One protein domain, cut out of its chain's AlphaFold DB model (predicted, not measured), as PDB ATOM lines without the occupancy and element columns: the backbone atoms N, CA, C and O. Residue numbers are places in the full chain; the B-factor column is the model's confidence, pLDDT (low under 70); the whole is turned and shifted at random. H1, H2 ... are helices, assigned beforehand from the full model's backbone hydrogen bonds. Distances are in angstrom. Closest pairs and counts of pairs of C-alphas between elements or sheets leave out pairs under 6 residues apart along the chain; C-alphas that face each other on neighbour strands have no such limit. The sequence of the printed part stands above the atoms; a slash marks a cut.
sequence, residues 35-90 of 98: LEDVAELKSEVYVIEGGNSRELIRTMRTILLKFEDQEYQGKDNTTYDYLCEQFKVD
ATOM      1  N   LEU A  35      80.508  38.122 100.722       82.81
ATOM      2  CA  LEU A  35      80.932  38.039  99.325       82.81
ATOM      3  C   LEU A  35      80.370  39.186  98.473       82.81
ATOM      4  O   LEU A  35      81.091  39.679  97.610       82.81
ATOM      5  N   GLU A  36      79.133  39.621  98.726       85.69
ATOM      6  CA  GLU A  36      78.523  40.793  98.080       85.69
ATOM      7  C   GLU A  36      79.304  42.077  98.402       85.69
ATOM      8  O   GLU A  36      79.740  42.757  97.478       85.69
ATOM      9  N   ASP A  37      79.609  42.340  99.676       82.25
ATOM     10  CA  ASP A  37      80.433  43.480 100.105       82.25
ATOM     11  C   ASP A  37      81.847  43.450  99.502       82.25
ATOM     12  O   ASP A  37      82.406  44.478  99.119       82.25
ATOM     13  N   VAL A  38      82.468  42.266  99.427       80.94
ATOM     14  CA  VAL A  38      83.793  42.107  98.806       80.94
ATOM     15  C   VAL A  38      83.718  42.354  97.299       80.94
ATOM     16  O   VAL A  38      84.661  42.910  96.733       80.94
ATOM     17  N   ALA A  39      82.636  41.938  96.639       78.81
ATOM     18  CA  ALA A  39      82.424  42.188  95.219       78.81
ATOM     19  C   ALA A  39      82.185  43.678  94.941       78.81
ATOM     20  O   ALA A  39      82.820  44.218  94.037       78.81
ATOM     21  N   GLU A  40      81.355  44.343  95.748       80.19
ATOM     22  CA  GLU A  40      81.137  45.793  95.697       80.19
ATOM     23  C   GLU A  40      82.464  46.534  95.877       80.19
ATOM     24  O   GLU A  40      82.870  47.279  94.989       80.19
ATOM     25  N   LEU A  41      83.221  46.226  96.934       76.75
ATOM     26  CA  LEU A  41      84.522  46.844  97.193       76.75
ATOM     27  C   LEU A  41      85.506  46.642  96.032       76.75
ATOM     28  O   LEU A  41      86.194  47.575  95.630       76.75
ATOM     29  N   LYS A  42      85.590  45.429  95.476       67.75
ATOM     30  CA  LYS A  42      86.444  45.155  94.310       67.75
ATOM     31  C   LYS A  42      85.989  45.932  93.078       67.75
ATOM     32  O   LYS A  42      86.837  46.400  92.327       67.75
ATOM     33  N   SER A  43      84.680  46.071  92.877       68.69
ATOM     34  CA  SER A  43      84.127  46.854  91.774       68.69
ATOM     35  C   SER A  43      84.403  48.349  91.945       68.69
ATOM     36  O   SER A  43      84.810  48.989  90.986       68.69
ATOM     37  N   GLU A  44      84.308  48.891  93.162       59.75
ATOM     38  CA  GLU A  44      84.673  50.276  93.469       59.75
ATOM     39  C   GLU A  44      86.167  50.526  93.244       59.75
ATOM     40  O   GLU A  44      86.531  51.505  92.601       59.75
ATOM     41  N   VAL A  45      87.040  49.627  93.715       57.19
ATOM     42  CA  VAL A  45      88.492  49.708  93.472       57.19
ATOM     43  C   VAL A  45      88.787  49.686  91.971       57.19
ATOM     44  O   VAL A  45      89.543  50.521  91.482       57.19
ATOM     45  N   TYR A  46      88.127  48.799  91.225       51.50
ATOM     46  CA  TYR A  46      88.257  48.727  89.772       51.50
ATOM     47  C   TYR A  46      87.717  49.981  89.063       51.50
ATOM     48  O   TYR A  46      88.288  50.414  88.069       51.50
ATOM     49  N   VAL A  47      86.655  50.607  89.575       53.66
ATOM     50  CA  VAL A  47      86.096  51.862  89.041       53.66
ATOM     51  C   VAL A  47      87.011  53.058  89.335       53.66
ATOM     52  O   VAL A  47      87.196  53.908  88.461       53.66
ATOM     53  N   ILE A  48      87.636  53.113  90.515       53.06
ATOM     54  CA  ILE A  48      88.631  54.140  90.869       53.06
ATOM     55  C   ILE A  48      89.880  54.010  89.984       53.06
ATOM     56  O   ILE A  48      90.396  55.020  89.503       53.06
ATOM     57  N   GLU A  49      90.342  52.785  89.722       53.72
ATOM     58  CA  GLU A  49      91.477  52.536  88.827       53.72
ATOM     59  C   GLU A  49      91.102  52.724  87.346       53.72
ATOM     60  O   GLU A  49      91.883  53.290  86.590       53.72
ATOM     61  N   GLY A  50      89.904  52.340  86.903       49.62
ATOM     62  CA  GLY A  50      89.505  52.382  85.491       49.62
ATOM     63  C   GLY A  50      89.096  53.764  84.968       49.62
ATOM     64  O   GLY A  50      89.427  54.111  83.834       49.62
ATOM     65  N   GLY A  51      88.410  54.579  85.777       53.50
ATOM     66  CA  GLY A  51      87.881  55.878  85.335       53.50
ATOM     67  C   GLY A  51      88.952  56.957  85.145       53.50
ATOM     68  O   GLY A  51      88.882  57.744  84.205       53.50
ATOM     69  N   ASN A  52      89.973  56.975  86.007       57.34
ATOM     70  CA  ASN A  52      91.056  57.962  85.946       57.34
ATOM     71  C   ASN A  52      92.185  57.521  84.997       57.34
ATOM     72  O   ASN A  52      92.816  58.350  84.350       57.34
ATOM     73  N   SER A  53      92.411  56.211  84.840       65.31
ATOM     74  CA  SER A  53      93.515  55.710  84.011       65.31
ATOM     75  C   SER A  53      93.339  56.012  82.526       65.31
ATOM     76  O   SER A  53      94.324  56.329  81.868       65.31
ATOM     77  N   ARG A  54      92.113  55.967  81.983       70.75
ATOM     78  CA  ARG A  54      91.878  56.275  80.558       70.75
ATOM     79  C   ARG A  54      92.143  57.749  80.244       70.75
ATOM     80  O   ARG A  54      92.829  58.054  79.274       70.75
ATOM     81  N   GLU A  55      91.662  58.649  81.096       70.44
ATOM     82  CA  GLU A  55      91.919  60.089  80.975       70.44
ATOM     83  C   GLU A  55      93.394  60.428  81.221       70.44
ATOM     84  O   GLU A  55      93.965  61.273  80.529       70.44
ATOM     85  N   LEU A  56      94.058  59.716  82.133       78.06
ATOM     86  CA  LEU A  56      95.499  59.825  82.346       78.06
ATOM     87  C   LEU A  56      96.291  59.354  81.120       78.06
ATOM     88  O   LEU A  56      97.200  60.057  80.693       78.06
ATOM     89  N   ILE A  57      95.926  58.222  80.512       80.88
ATOM     90  CA  ILE A  57      96.544  57.711  79.277       80.88
ATOM     91  C   ILE A  57      96.386  58.728  78.140       80.88
ATOM     92  O   ILE A  57      97.376  59.083  77.500       80.88
ATOM     93  N   ARG A  58      95.177  59.271  77.939       80.50
ATOM     94  CA  ARG A  58      94.907  60.324  76.941       80.50
ATOM     95  C   ARG A  58      95.714  61.596  77.199       80.50
ATOM     96  O   ARG A  58      96.291  62.177  76.276       80.50
ATOM     97  N   THR A  59      95.797  62.011  78.460       84.31
ATOM     98  CA  THR A  59      96.576  63.184  78.873       84.31
ATOM     99  C   THR A  59      98.066  62.971  78.616       84.31
ATOM    100  O   THR A  59      98.713  63.842  78.041       84.31
ATOM    101  N   MET A  60      98.612  61.805  78.974       84.62
ATOM    102  CA  MET A  60     100.019  61.469  78.744       84.62
ATOM    103  C   MET A  60     100.348  61.406  77.251       84.62
ATOM    104  O   MET A  60     101.341  61.998  76.839       84.62
ATOM    105  N   ARG A  61      99.480  60.804  76.427       85.81
ATOM    106  CA  ARG A  61      99.603  60.828  74.961       85.81
ATOM    107  C   ARG A  61      99.656  62.264  74.422       85.81
ATOM    108  O   ARG A  61     100.556  62.606  73.665       85.81
ATOM    109  N   THR A  62      98.737  63.121  74.870       85.75
ATOM    110  CA  THR A  62      98.681  64.539  74.467       85.75
ATOM    111  C   THR A  62      99.942  65.304  74.865       85.75
ATOM    112  O   THR A  62     100.385  66.196  74.145       85.75
ATOM    113  N   ILE A  63     100.512  64.996  76.031       87.75
ATOM    114  CA  ILE A  63     101.755  65.612  76.496       87.75
ATOM    115  C   ILE A  63     102.922  65.155  75.621       87.75
ATOM    116  O   ILE A  63     103.664  66.011  75.157       87.75
ATOM    117  N   LEU A  64     103.062  63.851  75.364       87.56
ATOM    118  CA  LEU A  64     104.150  63.302  74.548       87.56
ATOM    119  C   LEU A  64     104.147  63.885  73.127       87.56
ATOM    120  O   LEU A  64     105.184  64.360  72.686       87.56
ATOM    121  N   LEU A  65     102.976  63.999  72.485       86.75
ATOM    122  CA  LEU A  65     102.833  64.647  71.170       86.75
ATOM    123  C   LEU A  65     103.356  66.091  71.142       86.75
ATOM    124  O   LEU A  65     103.933  66.531  70.156       86.75
ATOM    125  N   LYS A  66     103.194  66.854  72.230       87.12
ATOM    126  CA  LYS A  66     103.705  68.238  72.297       87.12
ATOM    127  C   LYS A  66     105.228  68.317  72.332       87.12
ATOM    128  O   LYS A  66     105.768  69.405  72.146       87.12
ATOM    129  N   PHE A  67     105.894  67.209  72.627       84.50
ATOM    130  CA  PHE A  67     107.343  67.122  72.699       84.50
ATOM    131  C   PHE A  67     107.955  66.356  71.518       84.50
ATOM    132  O   PHE A  67     109.161  66.132  71.519       84.50
ATOM    133  N   GLU A  68     107.167  66.010  70.497       82.88
ATOM    134  CA  GLU A  68     107.640  65.296  69.302       82.88
ATOM    135  C   GLU A  68     108.740  66.064  68.551       82.88
ATOM    136  O   GLU A  68     109.709  65.470  68.084       82.88
ATOM    137  N   ASP A  69     108.650  67.394  68.524       81.25
ATOM    138  CA  ASP A  69     109.644  68.267  67.884       81.25
ATOM    139  C   ASP A  69     110.930  68.456  68.715       81.25
ATOM    140  O   ASP A  69     111.835  69.198  68.319       81.25
ATOM    141  N   GLN A  70     111.021  67.848  69.903       83.44
ATOM    142  CA  GLN A  70     112.194  67.972  70.757       83.44
ATOM    143  C   GLN A  70     113.270  66.959  70.344       83.44
ATOM    144  O   GLN A  70     113.041  65.755  70.310       83.44
ATOM    145  N   GLU A  71     114.493  67.433  70.099       76.38
ATOM    146  CA  GLU A  71     115.619  66.529  69.867       76.38
ATOM    147  C   GLU A  71     116.042  65.847  71.176       76.38
ATOM    148  O   GLU A  71     116.589  66.476  72.089       76.38
ATOM    149  N   TYR A  72     115.823  64.538  71.250       82.12
ATOM    150  CA  TYR A  72     116.328  63.689  72.323       82.12
ATOM    151  C   TYR A  72     117.614  62.983  71.886       82.12
ATOM    152  O   TYR A  72     117.752  62.543  70.747       82.12
ATOM    153  N   GLN A  73     118.576  62.836  72.800       82.06
ATOM    154  CA  GLN A  73     119.823  62.119  72.524       82.06
ATOM    155  C   GLN A  73     120.101  61.036  73.563       82.06
ATOM    156  O   GLN A  73     119.768  61.155  74.744       82.06
ATOM    157  N   GLY A  74     120.750  59.960  73.116       82.19
ATOM    158  CA  GLY A  74     121.171  58.863  73.980       82.19
ATOM    159  C   GLY A  74     119.998  58.213  74.718       82.19
ATOM    160  O   GLY A  74     119.017  57.797  74.110       82.19
ATOM    161  N   LYS A  75     120.117  58.110  76.045       78.31
ATOM    162  CA  LYS A  75     119.146  57.414  76.901       78.31
ATOM    163  C   LYS A  75     117.773  58.093  76.934       78.31
ATOM    164  O   LYS A  75     116.765  57.409  77.126       78.31
ATOM    165  N   ASP A  76     117.734  59.405  76.728       79.00
ATOM    166  CA  ASP A  76     116.488  60.169  76.766       79.00
ATOM    167  C   ASP A  76     115.632  59.862  75.533       79.00
ATOM    168  O   ASP A  76     114.424  59.700  75.671       79.00
ATOM    169  N   ASN A  77     116.261  59.630  74.371       86.38
ATOM    170  CA  ASN A  77     115.562  59.195  73.157       86.38
ATOM    171  C   ASN A  77     114.930  57.812  73.341       86.38
ATOM    172  O   ASN A  77     113.743  57.632  73.124       86.38
ATOM    173  N   THR A  78     115.697  56.849  73.859       84.25
ATOM    174  CA  THR A  78     115.175  55.498  74.128       84.25
ATOM    175  C   THR A  78     114.019  55.511  75.131       84.25
ATOM    176  O   THR A  78     113.102  54.702  75.036       84.25
ATOM    177  N   THR A  79     114.067  56.416  76.109       87.44
ATOM    178  CA  THR A  79     112.995  56.562  77.098       87.44
ATOM    179  C   THR A  79     111.753  57.185  76.463       87.44
ATOM    180  O   THR A  79     110.650  56.714  76.720       87.44
ATOM    181  N   TYR A  80     111.925  58.211  75.625       88.12
ATOM    182  CA  TYR A  80     110.834  58.841  74.885       88.12
ATOM    183  C   TYR A  80     110.144  57.853  73.934       88.12
ATOM    184  O   TYR A  80     108.927  57.697  74.014       88.12
ATOM    185  N   ASP A  81     110.916  57.114  73.131       86.56
ATOM    186  CA  ASP A  81     110.404  56.094  72.207       86.56
ATOM    187  C   ASP A  81     109.599  55.022  72.956       86.56
ATOM    188  O   ASP A  81     108.470  54.695  72.589       86.56
ATOM    189  N   TYR A  82     110.145  54.523  74.072       89.00
ATOM    190  CA  TYR A  82     109.461  53.549  74.922       89.00
ATOM    191  C   TYR A  82     108.136  54.090  75.471       89.00
ATOM    192  O   TYR A  82     107.128  53.385  75.470       89.00
ATOM    193  N   LEU A  83     108.110  55.340  75.943       88.88
ATOM    194  CA  LEU A  83     106.884  55.960  76.444       88.88
ATOM    195  C   LEU A  83     105.853  56.134  75.322       88.88
ATOM    196  O   LEU A  83     104.680  55.832  75.538       88.88
ATOM    197  N   CYS A  84     106.271  56.550  74.126       89.38
ATOM    198  CA  CYS A  84     105.374  56.669  72.980       89.38
ATOM    199  C   CYS A  84     104.740  55.322  72.603       89.38
ATOM    200  O   CYS A  84     103.531  55.265  72.371       89.38
ATOM    201  N   GLU A  85     105.508  54.229  72.653       88.12
ATOM    202  CA  GLU A  85     105.008  52.868  72.433       88.12
ATOM    203  C   GLU A  85     104.004  52.439  73.518       88.12
ATOM    204  O   GLU A  85     102.910  51.969  73.204       88.12
ATOM    205  N   GLN A  86     104.324  52.643  74.805       87.31
ATOM    206  CA  GLN A  86     103.437  52.250  75.912       87.31
ATOM    207  C   GLN A  86     102.101  53.000  75.897       87.31
ATOM    208  O   GLN A  86     101.058  52.425  76.208       87.31
ATOM    209  N   PHE A  87     102.125  54.282  75.525       85.19
ATOM    210  CA  PHE A  87     100.929  55.116  75.415       85.19
ATOM    211  C   PHE A  87     100.321  55.113  74.004       85.19
ATOM    212  O   PHE A  87      99.375  55.865  73.744       85.19
ATOM    213  N   LYS A  88     100.829  54.248  73.111       84.94
ATOM    214  CA  LYS A  88     100.327  54.044  71.748       84.94
ATOM    215  C   LYS A  88     100.154  55.369  71.003       84.94
ATOM    216  O   LYS A  88      99.102  55.599  70.417       84.94
ATOM    217  N   VAL A  89     101.115  56.285  71.108       80.19
ATOM    218  CA  VAL A  89     100.989  57.658  70.580       80.19
ATOM    219  C   VAL A  89     100.709  57.665  69.069       80.19
ATOM    220  O   VAL A  89      99.917  58.483  68.611       80.19
ATOM    221  N   ASP A  90     101.246  56.680  68.346       73.00
ATOM    222  CA  ASP A  90     101.112  56.535  66.888       73.00
ATOM    223  C   ASP A  90      99.853  55.768  66.438       73.00
ATOM    224  O   ASP A  90      99.535  55.715  65.246       73.00
TER     225      ASP A  90
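This is residues 35 to 90 of the 98 residues of an uncharacterized protein of Cytobacillus horneckiae (UniProt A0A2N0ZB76). One long helix, H1, makes most of the length, and after its last residue, Leu 65, residues 66 to 74 loop round and lead into a short helix, H2, which folds back toward H1 at a steep tilt, making a hook-shaped head. Residues 35 to 55 of H1 stick out as an arm. The printed part has 56 residues, with two named helices, H1 then H2, and no named strand: all helix. It is extended, with a radius of gyration of the C-alphas of 16.8 A and spans of 53 by 19 by 14 A.

H1, residues 35 to 65, is 44.5 A long, from C-alpha 35 at (80.932, 38.039, 99.325). H2, residues 75 to 86, is 16.6 A long and ends at C-alpha 86, (103.437, 52.250, 75.912).

H1 and H2 are close but not clearly touching; their closest C-alphas, of Leu 64 and Cys 84, are 6.9 A apart. They run opposite ways at a steep tilt of 53 degrees. Every O i to N i+4 pair is within hydrogen-bond range in H2, and 24 of 27 in H1.

The C-alphas farthest apart, of Leu 35 and Glu 71, are 53.7 A apart. The printed part has no cut. The link from H1 to H2 is short, with 9 residues. Residues 42 to 53 have pLDDT under 70.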